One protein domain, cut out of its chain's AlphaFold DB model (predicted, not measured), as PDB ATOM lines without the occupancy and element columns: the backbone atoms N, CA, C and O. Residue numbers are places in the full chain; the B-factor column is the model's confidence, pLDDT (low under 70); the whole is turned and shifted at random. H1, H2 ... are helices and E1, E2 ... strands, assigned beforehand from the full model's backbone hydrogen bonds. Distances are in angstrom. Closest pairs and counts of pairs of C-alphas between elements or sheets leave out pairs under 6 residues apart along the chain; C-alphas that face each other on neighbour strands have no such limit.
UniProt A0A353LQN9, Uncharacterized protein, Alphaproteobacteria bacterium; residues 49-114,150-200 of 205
ATOM      1  N   GLN A  49     107.161 117.569 167.578       63.06
ATOM      2  CA  GLN A  49     107.750 118.856 167.204       63.06
ATOM      3  C   GLN A  49     108.413 118.711 165.845       63.06
ATOM      4  O   GLN A  49     109.313 117.887 165.724       63.06
ATOM      5  N   LEU A  50     107.976 119.498 164.856       62.97
ATOM      6  CA  LEU A  50     108.610 119.606 163.545       62.97
ATOM      7  C   LEU A  50     109.162 121.012 163.344       62.97
ATOM      8  O   LEU A  50     108.455 122.015 163.470       62.97
ATOM      9  N   GLN A  51     110.419 121.053 162.938       62.53
ATOM     10  CA  GLN A  51     111.075 122.245 162.435       62.53
ATOM     11  C   GLN A  51     111.647 121.924 161.062       62.53
ATOM     12  O   GLN A  51     112.468 121.016 160.938       62.53
ATOM     13  N   ALA A  52     111.190 122.637 160.038       57.94
ATOM     14  CA  ALA A  52     111.650 122.499 158.669       57.94
ATOM     15  C   ALA A  52     112.051 123.863 158.103       57.94
ATOM     16  O   ALA A  52     111.339 124.858 158.260       57.94
ATOM     17  N   TRP A  53     113.184 123.903 157.414       65.19
ATOM     18  CA  TRP A  53     113.728 125.116 156.813       65.19
ATOM     19  C   TRP A  53     114.184 124.835 155.391       65.19
ATOM     20  O   TRP A  53     114.931 123.884 155.167       65.19
ATOM     21  N   ALA A  54     113.767 125.686 154.455       63.94
ATOM     22  CA  ALA A  54     114.214 125.691 153.069       63.94
ATOM     23  C   ALA A  54     114.995 126.980 152.778       63.94
ATOM     24  O   ALA A  54     114.498 128.080 153.025       63.94
ATOM     25  N   ASN A  55     116.192 126.841 152.214       60.12
ATOM     26  CA  ASN A  55     116.999 127.956 151.717       60.12
ATOM     27  C   ASN A  55     116.753 128.221 150.225       60.12
ATOM     28  O   ASN A  55     116.939 129.340 149.756       60.12
ATOM     29  N   ALA A  56     116.325 127.200 149.481       64.94
ATOM     30  CA  ALA A  56     115.952 127.306 148.076       64.94
ATOM     31  C   ALA A  56     114.855 126.291 147.732       64.94
ATOM     32  O   ALA A  56     114.728 125.252 148.384       64.94
ATOM     33  N   ALA A  57     114.074 126.590 146.693       69.44
ATOM     34  CA  ALA A  57     113.110 125.643 146.148       69.44
ATOM     35  C   ALA A  57     113.839 124.475 145.466       69.44
ATOM     36  O   ALA A  57     114.812 124.680 144.735       69.44
ATOM     37  N   VAL A  58     113.350 123.255 145.684       76.31
ATOM     38  CA  VAL A  58     113.845 122.063 144.989       76.31
ATOM     39  C   VAL A  58     113.165 121.997 143.618       76.31
ATOM     40  O   VAL A  58     111.935 122.044 143.567       76.31
ATOM     41  N   PRO A  59     113.913 121.914 142.503       74.88
ATOM     42  CA  PRO A  59     113.308 121.804 141.180       74.88
ATOM     43  C   PRO A  59     112.429 120.545 141.070       74.88
ATOM     44  O   PRO A  59     112.898 119.462 141.430       74.88
ATOM     45  N   PRO A  60     111.192 120.641 140.549       77.88
ATOM     46  CA  PRO A  60     110.381 119.463 140.248       77.88
ATOM     47  C   PRO A  60     111.128 118.507 139.309       77.88
ATOM     48  O   PRO A  60     111.823 118.956 138.397       77.88
ATOM     49  N   GLY A  61     111.000 117.197 139.523       84.62
ATOM     50  CA  GLY A  61     111.713 116.203 138.715       84.62
ATOM     51  C   GLY A  61     113.205 116.064 139.028       84.62
ATOM     52  O   GLY A  61     113.882 115.294 138.349       84.62
ATOM     53  N   ALA A  62     113.730 116.768 140.039       87.94
ATOM     54  CA  ALA A  62     115.114 116.588 140.466       87.94
ATOM     55  C   ALA A  62     115.398 115.120 140.817       87.94
ATOM     56  O   ALA A  62     114.581 114.437 141.445       87.94
ATOM     57  N   VAL A  63     116.581 114.655 140.414       93.50
ATOM     58  CA  VAL A  63     117.087 113.336 140.784       93.50
ATOM     59  C   VAL A  63     117.675 113.444 142.185       93.50
ATOM     60  O   VAL A  63     118.558 114.261 142.412       93.50
ATOM     61  N   ILE A  64     117.201 112.652 143.138       93.38
ATOM     62  CA  ILE A  64     117.633 112.678 144.535       93.38
ATOM     63  C   ILE A  64     118.227 111.322 144.890       93.38
ATOM     64  O   ILE A  64     117.607 110.283 144.672       93.38
ATOM     65  N   LYS A  65     119.407 111.326 145.500       93.81
ATOM     66  CA  LYS A  65     119.953 110.149 146.168       93.81
ATOM     67  C   LYS A  65     119.535 110.166 147.633       93.81
ATOM     68  O   LYS A  65     119.812 111.130 148.343       93.81
ATOM     69  N   VAL A  66     118.882 109.104 148.095       93.50
ATOM     70  CA  VAL A  66     118.532 108.936 149.515       93.50
ATOM     71  C   VAL A  66     119.658 108.180 150.216       93.50
ATOM     72  O   VAL A  66     120.031 107.092 149.784       93.50
ATOM     73  N   GLU A  67     120.197 108.748 151.295       87.31
ATOM     74  CA  GLU A  67     121.268 108.135 152.090       87.31
ATOM     75  C   GLU A  67     120.871 108.036 153.565       87.31
ATOM     76  O   GLU A  67     120.465 109.017 154.190       87.31
ATOM     77  N   ALA A  68     121.036 106.849 154.139       82.75
ATOM     78  CA  ALA A  68     120.941 106.651 155.576       82.75
ATOM     79  C   ALA A  68     122.315 106.877 156.221       82.75
ATOM     80  O   ALA A  68     123.328 106.420 155.694       82.75
ATOM     81  N   THR A  69     122.345 107.555 157.366       75.38
ATOM     82  CA  THR A  69     123.540 107.587 158.235       75.38
ATOM     83  C   THR A  69     123.575 106.358 159.150       75.38
ATOM     84  O   THR A  69     124.640 105.884 159.532       75.38
ATOM     85  N   ASP A  70     122.397 105.823 159.470       73.31
ATOM     86  CA  ASP A  70     122.195 104.641 160.306       73.31
ATOM     87  C   ASP A  70     121.954 103.391 159.447       73.31
ATOM     88  O   ASP A  70     121.437 103.479 158.334       73.31
ATOM     89  N   ILE A  71     122.279 102.211 159.981       71.81
ATOM     90  CA  ILE A  71     122.083 100.917 159.306       71.81
ATOM     91  C   ILE A  71     121.093 100.070 160.116       71.81
ATOM     92  O   ILE A  71     121.143 100.051 161.346       71.81
ATOM     93  N   GLY A  72     120.203  99.348 159.428       79.75
ATOM     94  CA  GLY A  72     119.288  98.367 160.017       79.75
ATOM     95  C   GLY A  72     117.819  98.610 159.667       79.75
ATOM     96  O   GLY A  72     117.467  99.604 159.038       79.75
ATOM     97  N   GLU A  73     116.939  97.728 160.148       84.88
ATOM     98  CA  GLU A  73     115.524  97.662 159.734       84.88
ATOM     99  C   GLU A  73     114.766  98.997 159.880       84.88
ATOM    100  O   GLU A  73     113.911  99.343 159.063       84.88
ATOM    101  N   ARG A  74     115.077  99.785 160.918       83.75
ATOM    102  CA  ARG A  74     114.477 101.116 161.117       83.75
ATOM    103  C   ARG A  74     114.878 102.092 160.008       83.75
ATOM    104  O   ARG A  74     114.024 102.833 159.526       83.75
ATOM    105  N   ALA A  75     116.147 102.078 159.606       86.25
ATOM    106  CA  ALA A  75     116.642 102.903 158.512       86.25
ATOM    107  C   ALA A  75     116.029 102.464 157.176       86.25
ATOM    108  O   ALA A  75     115.587 103.318 156.412       86.25
ATOM    109  N   ASP A  76     115.887 101.155 156.944       89.31
ATOM    110  CA  ASP A  76     115.255 100.620 155.731       89.31
ATOM    111  C   ASP A  76     113.792 101.073 155.602       89.31
ATOM    112  O   ASP A  76     113.353 101.502 154.533       89.31
ATOM    113  N   LYS A  77     113.037 101.056 156.711       89.19
ATOM    114  CA  LYS A  77     111.649 101.548 156.746       89.19
ATOM    115  C   LYS A  77     111.559 103.045 156.447       89.19
ATOM    116  O   LYS A  77     110.702 103.449 155.664       89.19
ATOM    117  N   VAL A  78     112.436 103.863 157.035       90.50
ATOM    118  CA  VAL A  78     112.491 105.309 156.753       90.50
ATOM    119  C   VAL A  78     112.848 105.557 155.289       90.50
ATOM    120  O   VAL A  78     112.139 106.297 154.608       90.50
ATOM    121  N   ALA A  79     113.881 104.890 154.770       92.38
ATOM    122  CA  ALA A  79     114.294 105.006 153.374       92.38
ATOM    123  C   ALA A  79     113.154 104.637 152.413       92.38
ATOM    124  O   ALA A  79     112.881 105.383 151.474       92.38
ATOM    125  N   ALA A  80     112.425 103.548 152.677       93.75
ATOM    126  CA  ALA A  80     111.283 103.138 151.862       93.75
ATOM    127  C   ALA A  80     110.162 104.195 151.831       93.75
ATOM    128  O   ALA A  80     109.565 104.439 150.779       93.75
ATOM    129  N   VAL A  81     109.880 104.848 152.965       92.00
ATOM    130  CA  VAL A  81     108.905 105.949 153.030       92.00
ATOM    131  C   VAL A  81     109.406 107.162 152.252       92.00
ATOM    132  O   VAL A  81     108.646 107.715 151.464       92.00
ATOM    133  N   LEU A  82     110.677 107.547 152.408       93.50
ATOM    134  CA  LEU A  82     111.266 108.667 151.668       93.50
ATOM    135  C   LEU A  82     111.192 108.447 150.157       93.50
ATOM    136  O   LEU A  82     110.725 109.328 149.440       93.50
ATOM    137  N   VAL A  83     111.588 107.265 149.678       95.00
ATOM    138  CA  VAL A  83     111.539 106.910 148.251       95.00
ATOM    139  C   VAL A  83     110.115 107.026 147.712       95.00
ATOM    140  O   VAL A  83     109.889 107.662 146.684       95.00
ATOM    141  N   ARG A  84     109.141 106.454 148.433       93.38
ATOM    142  CA  ARG A  84     107.726 106.503 148.050       93.38
ATOM    143  C   ARG A  84     107.194 107.937 148.014       93.38
ATOM    144  O   ARG A  84     106.556 108.317 147.034       93.38
ATOM    145  N   SER A  85     107.450 108.726 149.055       90.94
ATOM    146  CA  SER A  85     106.948 110.100 149.168       90.94
ATOM    147  C   SER A  85     107.582 111.035 148.138       90.94
ATOM    148  O   SER A  85     106.877 111.840 147.539       90.94
ATOM    149  N   LEU A  86     108.885 110.898 147.874       91.81
ATOM    150  CA  LEU A  86     109.566 111.648 146.816       91.81
ATOM    151  C   LEU A  86     108.991 111.317 145.434       91.81
ATOM    152  O   LEU A  86     108.689 112.230 144.667       91.81
ATOM    153  N   GLY A  87     108.768 110.031 145.144       90.75
ATOM    154  CA  GLY A  87     108.141 109.602 143.892       90.75
ATOM    155  C   GLY A  87     106.723 110.157 143.720       90.75
ATOM    156  O   GLY A  87     106.380 110.653 142.650       90.75
ATOM    157  N   ALA A  88     105.919 110.159 144.788       89.00
ATOM    158  CA  ALA A  88     104.573 110.740 144.777       89.00
ATOM    159  C   ALA A  88     104.570 112.261 144.525       89.00
ATOM    160  O   ALA A  88     103.614 112.787 143.959       89.00
ATOM    161  N   GLN A  89     105.642 112.959 144.905       85.75
ATOM    162  CA  GLN A  89     105.837 114.391 144.652       85.75
ATOM    163  C   GLN A  89     106.513 114.687 143.298       85.75
ATOM    164  O   GLN A  89     106.786 115.845 142.989       85.75
ATOM    165  N   GLY A  90     106.767 113.662 142.474       89.88
ATOM    166  CA  GLY A  90     107.327 113.812 141.130       89.88
ATOM    167  C   GLY A  90     108.852 113.926 141.070       89.88
ATOM    168  O   GLY A  90     109.376 114.353 140.045       89.88
ATOM    169  N   TYR A  91     109.571 113.561 142.134       91.31
ATOM    170  CA  TYR A  91     111.035 113.465 142.123       91.31
ATOM    171  C   TYR A  91     111.498 112.073 141.687       91.31
ATOM    172  O   TYR A  91     110.802 111.075 141.883       91.31
ATOM    173  N   VAL A  92     112.704 111.994 141.127       93.69
ATOM    174  CA  VAL A  92     113.314 110.724 140.714       93.69
ATOM    175  C   VAL A  92     114.300 110.291 141.788       93.69
ATOM    176  O   VAL A  92     115.208 111.046 142.110       93.69
ATOM    177  N   VAL A  93     114.168 109.082 142.333       93.50
ATOM    178  CA  VAL A  93     115.178 108.547 143.259       93.50
ATOM    179  C   VAL A  93     116.137 107.634 142.508       93.50
ATOM    180  O   VAL A  93     115.707 106.662 141.891       93.50
ATOM    181  N   ALA A  94     117.431 107.944 142.561       91.56
ATOM    182  CA  ALA A  94     118.477 107.182 141.883       91.56
ATOM    183  C   ALA A  94     119.683 106.936 142.801       91.56
ATOM    184  O   ALA A  94     119.902 107.653 143.777       91.56
ATOM    185  N   GLY A  95     120.474 105.909 142.479       87.06
ATOM    186  CA  GLY A  95     121.690 105.572 143.229       87.06
ATOM    187  C   GLY A  95     122.838 106.570 143.043       87.06
ATOM    188  O   GLY A  95     123.721 106.637 143.896       87.06
ATOM    189  N   ASP A  96     122.806 107.356 141.966       86.94
ATOM    190  CA  ASP A  96     123.772 108.411 141.668       86.94
ATOM    191  C   ASP A  96     123.039 109.736 141.414       86.94
ATOM    192  O   ASP A  96     122.070 109.780 140.652       86.94
ATOM    193  N   SER A  97     123.454 110.788 142.119       89.62
ATOM    194  CA  SER A  97     122.912 112.147 142.025       89.62
ATOM    195  C   SER A  97     123.872 113.147 142.680       89.62
ATOM    196  O   SER A  97     124.621 112.799 143.594       89.62
ATOM    197  N   ASP A  98     123.821 114.405 142.242       86.06
ATOM    198  CA  ASP A  98     124.456 115.551 142.896       86.06
ATOM    199  C   ASP A  98     123.650 116.079 144.098       86.06
ATOM    200  O   ASP A  98     124.189 116.822 144.924       86.06
ATOM    201  N   LEU A  99     122.381 115.678 144.211       88.88
ATOM    202  CA  LEU A  99     121.438 116.083 145.244       88.88
ATOM    203  C   LEU A  99     121.167 114.925 146.214       88.88
ATOM    204  O   LEU A  99     120.585 113.899 145.860       88.88
ATOM    205  N   PHE A 100     121.560 115.116 147.468       88.00
ATOM    206  CA  PHE A 100     121.529 114.092 148.507       88.00
ATOM    207  C   PHE A 100     120.468 114.436 149.544       88.00
ATOM    208  O   PHE A 100     120.528 115.508 150.144       88.00
ATOM    209  N   LEU A 101     119.533 113.520 149.792       90.31
ATOM    210  CA  LEU A 101     118.659 113.544 150.961       90.31
ATOM    211  C   LEU A 101     119.193 112.550 151.991       90.31
ATOM    212  O   LEU A 101     118.933 111.348 151.914       90.31
ATOM    213  N   ARG A 102     119.948 113.065 152.959       87.88
ATOM    214  CA  ARG A 102     120.492 112.272 154.059       87.88
ATOM    215  C   ARG A 102     119.551 112.287 155.249       87.88
ATOM    216  O   ARG A 102     119.037 113.348 155.608       87.88
ATOM    217  N   PHE A 103     119.381 111.140 155.897       85.19
ATOM    218  CA  PHE A 103     118.654 111.055 157.157       85.19
ATOM    219  C   PHE A 103     119.472 110.424 158.284       85.19
ATOM    220  O   PHE A 103     120.391 109.635 158.052       85.19
ATOM    221  N   HIS A 104     119.128 110.807 159.511       84.31
ATOM    222  CA  HIS A 104     119.696 110.269 160.740       84.31
ATOM    223  C   HIS A 104     118.597 110.060 161.788       84.31
ATOM    224  O   HIS A 104     117.742 110.928 161.988       84.31
ATOM    225  N   ILE A 105     118.630 108.905 162.445       83.12
ATOM    226  CA  ILE A 105     117.727 108.488 163.511       83.12
ATOM    227  C   ILE A 105     118.470 108.626 164.838       83.12
ATOM    228  O   ILE A 105     119.448 107.930 165.092       83.12
ATOM    229  N   ASN A 106     117.976 109.495 165.715       77.38
ATOM    230  CA  ASN A 106     118.510 109.649 167.061       77.38
ATOM    231  C   ASN A 106     117.579 108.965 168.069       77.38
ATOM    232  O   ASN A 106     116.401 109.303 168.170       77.38
ATOM    233  N   ASP A 107     118.110 108.007 168.819       67.12
ATOM    234  CA  ASP A 107     117.417 107.316 169.906       67.12
ATOM    235  C   ASP A 107     118.168 107.627 171.204       67.12
ATOM    236  O   ASP A 107     118.976 106.831 171.678       67.12
ATOM    237  N   SER A 108     117.982 108.844 171.728       54.78
ATOM    238  CA  SER A 108     118.668 109.266 172.952       54.78
ATOM    239  C   SER A 108     117.895 108.778 174.184       54.78
ATOM    240  O   SER A 108     116.782 109.267 174.442       54.78
ATOM    241  N   PRO A 109     118.462 107.851 174.985       44.81
ATOM    242  CA  PRO A 109     117.844 107.401 176.227       44.81
ATOM    243  C   PRO A 109     117.836 108.490 177.305       44.81
ATOM    244  O   PRO A 109     116.959 108.469 178.167       44.81
ATOM    245  N   ASP A 110     118.748 109.458 177.206       42.44
ATOM    246  CA  ASP A 110     118.922 110.550 178.165       42.44
ATOM    247  C   ASP A 110     118.151 111.804 177.765       42.44
ATOM    248  O   ASP A 110     118.355 112.859 178.345       42.44
ATOM    249  N   GLY A 111     117.273 111.709 176.765       40.31
ATOM    250  CA  GLY A 111     116.541 112.841 176.226       40.31
ATOM    251  C   GLY A 111     117.377 113.723 175.317       40.31
ATOM    252  O   GLY A 111     118.511 114.103 175.597       40.31
ATOM    253  N   LEU A 112     116.767 114.114 174.202       41.97
ATOM    254  CA  LEU A 112     117.188 115.333 173.534       41.97
ATOM    255  C   LEU A 112     116.808 116.452 174.489       41.97
ATOM    256  O   LEU A 112     115.618 116.707 174.695       41.97
ATOM    257  N   GLY A 113     117.819 117.047 175.122       34.09
ATOM    258  CA  GLY A 113     117.675 118.232 175.945       34.09
ATOM    259  C   GLY A 113     116.623 119.149 175.348       34.09
ATOM    260  O   GLY A 113     116.786 119.604 174.216       34.09
ATOM    261  N   GLY A 114     115.502 119.315 176.058       33.53
ATOM    262  CA  GLY A 114     114.359 120.051 175.538       33.53
ATOM    263  C   GLY A 114     114.833 121.388 174.988       33.53
ATOM    264  O   GLY A 114     115.560 122.095 175.685       33.53
ATOM    265  N   PRO A 150     113.318 111.303 177.236       51.38
ATOM    266  CA  PRO A 150     113.823 110.530 176.108       51.38
ATOM    267  C   PRO A 150     112.993 110.820 174.853       51.38
ATOM    268  O   PRO A 150     111.757 110.861 174.904       51.38
ATOM    269  N   ARG A 151     113.671 111.068 173.729       64.94
ATOM    270  CA  ARG A 151     113.029 111.416 172.455       64.94
ATOM    271  C   ARG A 151     113.590 110.556 171.340       64.94
ATOM    272  O   ARG A 151     114.804 110.404 171.228       64.94
ATOM    273  N   LEU A 152     112.683 110.057 170.510       74.00
ATOM    274  CA  LEU A 152     113.003 109.542 169.192       74.00
ATOM    275  C   LEU A 152     113.073 110.741 168.245       74.00
ATOM    276  O   LEU A 152     112.115 111.511 168.152       74.00
ATOM    277  N   GLY A 153     114.212 110.929 167.592       78.81
ATOM    278  CA  GLY A 153     114.469 112.017 166.659       78.81
ATOM    279  C   GLY A 153     114.711 111.486 165.252       78.81
ATOM    280  O   GLY A 153     115.390 110.478 165.071       78.81
ATOM    281  N   LEU A 154     114.187 112.186 164.254       80.62
ATOM    282  CA  LEU A 154     114.524 111.992 162.849       80.62
ATOM    283  C   LEU A 154     114.988 113.331 162.290       80.62
ATOM    284  O   LEU A 154     114.267 114.331 162.337       80.62
ATOM    285  N   ARG A 155     116.197 113.335 161.740       84.94
ATOM    286  CA  ARG A 155     116.777 114.479 161.046       84.94
ATOM    287  C   ARG A 155     116.905 114.161 159.567       84.94
ATOM    288  O   ARG A 155     117.408 113.103 159.215       84.94
ATOM    289  N   LEU A 156     116.499 115.102 158.725       84.06
ATOM    290  CA  LEU A 156     116.577 115.052 157.270       84.06
ATOM    291  C   LEU A 156     117.340 116.278 156.774       84.06
ATOM    292  O   LEU A 156     117.101 117.394 157.242       84.06
ATOM    293  N   VAL A 157     118.256 116.080 155.833       85.56
ATOM    294  CA  VAL A 157     119.067 117.145 155.236       85.56
ATOM    295  C   VAL A 157     119.170 116.901 153.739       85.56
ATOM    296  O   VAL A 157     119.710 115.886 153.310       85.56
ATOM    297  N   LEU A 158     118.664 117.845 152.952       85.12
ATOM    298  CA  LEU A 158     118.829 117.909 151.508       85.12
ATOM    299  C   LEU A 158     119.975 118.866 151.174       85.12
ATOM    300  O   LEU A 158     119.939 120.025 151.590       85.12
ATOM    301  N   PHE A 159     120.970 118.420 150.417       85.19
ATOM    302  CA  PHE A 159     122.142 119.233 150.083       85.19
ATOM    303  C   PHE A 159     122.812 118.770 148.786       85.19
ATOM    304  O   PHE A 159     122.586 117.647 148.331       85.19
ATOM    305  N   ARG A 160     123.674 119.623 148.222       82.25
ATOM    306  CA  ARG A 160     124.684 119.204 147.240       82.25
ATOM    307  C   ARG A 160     126.040 119.087 147.904       82.25
ATOM    308  O   ARG A 160     126.355 119.821 148.841       82.25
ATOM    309  N   LYS A 161     126.867 118.164 147.422       78.00
ATOM    310  CA  LYS A 161     128.195 117.932 147.996       78.00
ATOM    311  C   LYS A 161     129.052 119.204 147.916       78.00
ATOM    312  O   LYS A 161     129.336 119.693 146.831       78.00
ATOM    313  N   GLY A 162     129.493 119.702 149.072       72.38
ATOM    314  CA  GLY A 162     130.290 120.930 149.172       72.38
ATOM    315  C   GLY A 162     129.476 122.230 149.217       72.38
ATOM    316  O   GLY A 162     130.073 123.290 149.385       72.38
ATOM    317  N   GLU A 163     128.145 122.163 149.131       73.44
ATOM    318  CA  GLU A 163     127.245 123.311 149.279       73.44
ATOM    319  C   GLU A 163     126.552 123.312 150.657       73.44
ATOM    320  O   GLU A 163     126.424 122.262 151.297       73.44
ATOM    321  N   PRO A 164     126.068 124.476 151.132       72.75
ATOM    322  CA  PRO A 164     125.170 124.537 152.279       72.75
ATOM    323  C   PRO A 164     123.871 123.734 152.056       72.75
ATOM    324  O   PRO A 164     123.452 123.538 150.914       72.75
ATOM    325  N   PRO A 165     123.177 123.315 153.132       76.62
ATOM    326  CA  PRO A 165     121.897 122.622 153.011       76.62
ATOM    327  C   PRO A 165     120.842 123.437 152.254       76.62
ATOM    328  O   PRO A 165     120.641 124.621 152.522       76.62
ATOM    329  N   ILE A 166     120.123 122.773 151.352       77.75
ATOM    330  CA  ILE A 166     118.987 123.324 150.605       77.75
ATOM    331  C   ILE A 166     117.725 123.258 151.457       77.75
ATOM    332  O   ILE A 166     116.965 124.223 151.523       77.75
ATOM    333  N   TRP A 167     117.513 122.124 152.123       82.00
ATOM    334  CA  TRP A 167     116.378 121.909 153.008       82.00
ATOM    335  C   TRP A 167     116.789 121.054 154.197       82.00
ATOM    336  O   TRP A 167     117.619 120.155 154.080       82.00
ATOM    337  N   THR A 168     116.212 121.331 155.355       78.69
ATOM    338  CA  THR A 168     116.393 120.513 156.551       78.69
ATOM    339  C   THR A 168     115.058 120.313 157.235       78.69
ATOM    340  O   THR A 168     114.251 121.238 157.271       78.69
ATOM    341  N   ALA A 169     114.850 119.137 157.813       71.00
ATOM    342  CA  ALA A 169     113.770 118.902 158.756       71.00
ATOM    343  C   ALA A 169     114.278 118.141 159.974       71.00
ATOM    344  O   ALA A 169     115.086 117.219 159.871       71.00
ATOM    345  N   ASN A 170     113.789 118.536 161.138       74.44
ATOM    346  CA  ASN A 170     113.989 117.839 162.391       74.44
ATOM    347  C   ASN A 170     112.617 117.576 162.993       74.44
ATOM    348  O   ASN A 170     111.844 118.512 163.221       74.44
ATOM    349  N   ILE A 171     112.319 116.305 163.226       73.31
ATOM    350  CA  ILE A 171     111.099 115.884 163.889       73.31
ATOM    351  C   ILE A 171     111.435 115.040 165.109       73.31
ATOM    352  O   ILE A 171     112.272 114.145 165.052       73.31
ATOM    353  N   ASN A 172     110.779 115.350 166.222       74.25
ATOM    354  CA  ASN A 172     110.983 114.670 167.493       74.25
ATOM    355  C   ASN A 172     109.654 114.159 168.040       74.25
ATOM    356  O   ASN A 172     108.677 114.912 168.100       74.25
ATOM    357  N   ALA A 173     109.658 112.906 168.484       67.31
ATOM    358  CA  ALA A 173     108.565 112.256 169.187       67.31
ATOM    359  C   ALA A 173     109.023 111.846 170.602       67.31
ATOM    360  O   ALA A 173     110.188 111.484 170.800       67.31
ATOM    361  N   PRO A 174     108.150 111.905 171.619       64.75
ATOM    362  CA  PRO A 174     108.472 111.388 172.945       64.75
ATOM    363  C   PRO A 174     108.594 109.855 172.908       64.75
ATOM    364  O   PRO A 174     107.886 109.187 172.154       64.75
ATOM    365  N   ARG A 175     109.454 109.274 173.761       56.81
ATOM    366  CA  ARG A 175     109.720 107.817 173.816       56.81
ATOM    367  C   ARG A 175     108.502 106.933 174.149       56.81
ATOM    368  O   ARG A 175     108.634 105.717 174.142       56.81
ATOM    369  N   GLY A 176     107.348 107.523 174.475       51.28
ATOM    370  CA  GLY A 176     106.100 106.807 174.765       51.28
ATOM    371  C   GLY A 176     105.307 106.378 173.529       51.28
ATOM    372  O   GLY A 176     104.289 105.711 173.679       51.28
ATOM    373  N   ALA A 177     105.747 106.753 172.324       52.91
ATOM    374  CA  ALA A 177     105.080 106.344 171.098       52.91
ATOM    375  C   ALA A 177     105.161 104.814 170.920       52.91
ATOM    376  O   ALA A 177     106.242 104.222 170.975       52.91
ATOM    377  N   GLN A 178     104.005 104.168 170.742       56.25
ATOM    378  CA  GLN A 178     103.925 102.728 170.498       56.25
ATOM    379  C   GLN A 178     104.701 102.359 169.222       56.25
ATOM    380  O   GLN A 178     104.469 102.945 168.168       56.25
ATOM    381  N   ASP A 179     105.599 101.373 169.336       74.44
ATOM    382  CA  ASP A 179     106.531 100.904 168.295       74.44
ATOM    383  C   ASP A 179     107.411 102.024 167.665       74.44
ATOM    384  O   ASP A 179     106.951 102.804 166.819       74.44
ATOM    385  N   PRO A 180     108.719 102.087 167.996       75.69
ATOM    386  CA  PRO A 180     109.649 103.060 167.416       75.69
ATOM    387  C   PRO A 180     109.724 103.022 165.884       75.69
ATOM    388  O   PRO A 180     109.905 104.064 165.257       75.69
ATOM    389  N   ALA A 181     109.574 101.849 165.259       80.31
ATOM    390  CA  ALA A 181     109.628 101.730 163.805       80.31
ATOM    391  C   ALA A 181     108.390 102.362 163.154       80.31
ATOM    392  O   ALA A 181     108.515 103.146 162.212       80.31
ATOM    393  N   ARG A 182     107.198 102.077 163.690       77.69
ATOM    394  CA  ARG A 182     105.944 102.712 163.257       77.69
ATOM    395  C   ARG A 182     105.967 104.224 163.480       77.69
ATOM    396  O   ARG A 182     105.525 104.985 162.620       77.69
ATOM    397  N   THR A 183     106.524 104.657 164.608       79.75
ATOM    398  CA  THR A 183     106.680 106.077 164.934       79.75
ATOM    399  C   THR A 183     107.575 106.775 163.911       79.75
ATOM    400  O   THR A 183     107.169 107.792 163.358       79.75
ATOM    401  N   LEU A 184     108.733 106.199 163.568       82.06
ATOM    402  CA  LEU A 184     109.633 106.748 162.546       82.06
ATOM    403  C   LEU A 184     108.988 106.841 161.163       82.06
ATOM    404  O   LEU A 184     109.191 107.835 160.467       82.06
ATOM    405  N   VAL A 185     108.185 105.848 160.771       84.62
ATOM    406  CA  VAL A 185     107.414 105.905 159.520       84.62
ATOM    407  C   VAL A 185     106.507 107.135 159.519       84.62
ATOM    408  O   VAL A 185     106.598 107.954 158.607       84.62
ATOM    409  N   ARG A 186     105.717 107.332 160.582       79.38
ATOM    410  CA  ARG A 186     104.824 108.492 160.693       79.38
ATOM    411  C   ARG A 186     105.588 109.817 160.763       79.38
ATOM    412  O   ARG A 186     105.164 110.794 160.156       79.38
ATOM    413  N   MET A 187     106.728 109.855 161.460       80.00
ATOM    414  CA  MET A 187     107.612 111.030 161.506       80.00
ATOM    415  C   MET A 187     108.090 111.409 160.102       80.00
ATOM    416  O   MET A 187     108.095 112.584 159.739       80.00
ATOM    417  N   THR A 188     108.462 110.404 159.311       84.94
ATOM    418  CA  THR A 188     108.943 110.581 157.940       84.94
ATOM    419  C   THR A 188     107.833 111.103 157.033       84.94
ATOM    420  O   THR A 188     108.059 112.059 156.300       84.94
ATOM    421  N   GLU A 189     106.625 110.539 157.113       80.62
ATOM    422  CA  GLU A 189     105.455 111.014 156.357       80.62
ATOM    423  C   GLU A 189     105.155 112.484 156.656       80.62
ATOM    424  O   GLU A 189     105.129 113.302 155.737       80.62
ATOM    425  N   ILE A 190     105.059 112.839 157.942       76.75
ATOM    426  CA  ILE A 190     104.822 114.221 158.376       76.75
ATOM    427  C   ILE A 190     105.904 115.158 157.837       76.75
ATOM    428  O   ILE A 190     105.587 116.247 157.372       76.75
ATOM    429  N   ALA A 191     107.182 114.779 157.911       77.94
ATOM    430  CA  ALA A 191     108.263 115.625 157.408       77.94
ATOM    431  C   ALA A 191     108.182 115.821 155.885       77.94
ATOM    432  O   ALA A 191     108.456 116.918 155.394       77.94
ATOM    433  N   MET A 192     107.777 114.785 155.147       83.12
ATOM    434  CA  MET A 192     107.673 114.828 153.690       83.12
ATOM    435  C   MET A 192     106.496 115.663 153.180       83.12
ATOM    436  O   MET A 192     106.626 116.248 152.107       83.12
ATOM    437  N   ASP A 193     105.419 115.823 153.953       77.00
ATOM    438  CA  ASP A 193     104.346 116.785 153.637       77.00
ATOM    439  C   ASP A 193     104.862 118.236 153.548       77.00
ATOM    440  O   ASP A 193     104.250 119.093 152.907       77.00
ATOM    441  N   TYR A 194     106.010 118.523 154.175       76.31
ATOM    442  CA  TYR A 194     106.658 119.839 154.195       76.31
ATOM    443  C   TYR A 194     107.967 119.887 153.410       76.31
ATOM    444  O   TYR A 194     108.756 120.826 153.565       76.31
ATOM    445  N   PHE A 195     108.222 118.884 152.575       81.69
ATOM    446  CA  PHE A 195     109.434 118.835 151.777       81.69
ATOM    447  C   PHE A 195     109.569 120.085 150.893       81.69
ATOM    448  O   PHE A 195     108.616 120.524 150.247       81.69
ATOM    449  N   GLY A 196     110.756 120.699 150.909       69.31
ATOM    450  CA  GLY A 196     111.045 121.921 150.152       69.31
ATOM    451  C   GLY A 196     110.367 123.195 150.678       69.31
ATOM    452  O   GLY A 196     110.523 124.249 150.066       69.31
ATOM    453  N   GLN A 197     109.646 123.133 151.803       67.38
ATOM    454  CA  GLN A 197     108.966 124.277 152.418       67.38
ATOM    455  C   GLN A 197     109.615 124.674 153.753       67.38
ATOM    456  O   GLN A 197     110.170 123.839 154.469       67.38
ATOM    457  N   THR A 198     109.505 125.957 154.114       61.03
ATOM    458  CA  THR A 198     109.887 126.467 155.443       61.03
ATOM    459  C   THR A 198     108.673 126.447 156.367       61.03
ATOM    460  O   THR A 198     107.670 127.106 156.081       61.03
ATOM    461  N   LYS A 199     108.746 125.716 157.486       58.56
ATOM    462  CA  LYS A 199     107.665 125.639 158.475       58.56
ATOM    463  C   LYS A 199     108.173 125.254 159.863       58.56
ATOM    464  O   LYS A 199     108.916 124.295 160.022       58.56
ATOM    465  N   GLU A 200     107.676 125.936 160.888       55.34
ATOM    466  CA  GLU A 200     107.807 125.507 162.282       55.34
ATOM    467  C   GLU A 200     106.416 125.157 162.819       55.34
ATOM    468  O   GLU A 200     105.491 125.973 162.746       55.34
TER     469      GLU A 200
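AT A GLANCE: This is residues 49 to 114 and 150 to 200 of the 205 residues of an uncharacterized protein of Alphaproteobacteria bacterium (UniProt A0A353LQN9). One twisted sheet of five strands has two helices, H1 and H2, packed side by side over one face; the other face has no named helix over it. The printed part has 117 residues, with two named helices and five strands in the order E1 E2 H1 E3 E4 E5 H2. The sheet runs E1, E5, E4, E3, E2 and is mixed, and the class is mixed, helices and strands. The whole is compact, with a radius of gyration of the C-alphas of 13.7 A and spans of 38 by 27 by 25 A.

HOW THE PARTS SIT: Begin at edge strand E1, residues 49 to 54, antiparallel to E5, residues 167 to 174; N 51 and O 170 are 2.9 A apart, within hydrogen-bond range. Edge strand E2, residues 63 to 68, is parallel to E3, residues 99 to 108, with N 101 and O 65 at 2.8 A. With H1, residues 73 to 88, between them along the chain, they form a strand-helix-strand unit with a left-handed crossover. E4, residues 151 to 160, is antiparallel to E3, N 102 to O 157 being 2.9 A, and forms a hairpin with E5, N 156 to O 169 being 2.8 A. H2, residues 180 to 192, is on the same face as H1, giving two layers, helices on a sheet. H1 and H2 touch, closest at the C-alphas of Arg 74 and Ala 181, 5.6 A, at a shallow tilt of 25 degrees, the same way. In both, every O i to N i+4 pair is within hydrogen-bond range.

IN THESE COORDINATES: Find C-alpha 49 at (107.750, 118.856, 167.204), where E1 begins. H1 runs 22.7 A, E3 28.7 A, E4 28.8 A and E5 23.9 A. H2 ends at C-alpha 192, (107.673, 114.828, 153.690).

THE WHOLE: C-alphas 61 and 110 are farthest apart, 40.5 A. Residues 115 to 149 are not printed; the gap is 9.6 A. Of the links printed whole, none is long. Thirty residues have pLDDT under 70, among them 107 to 114.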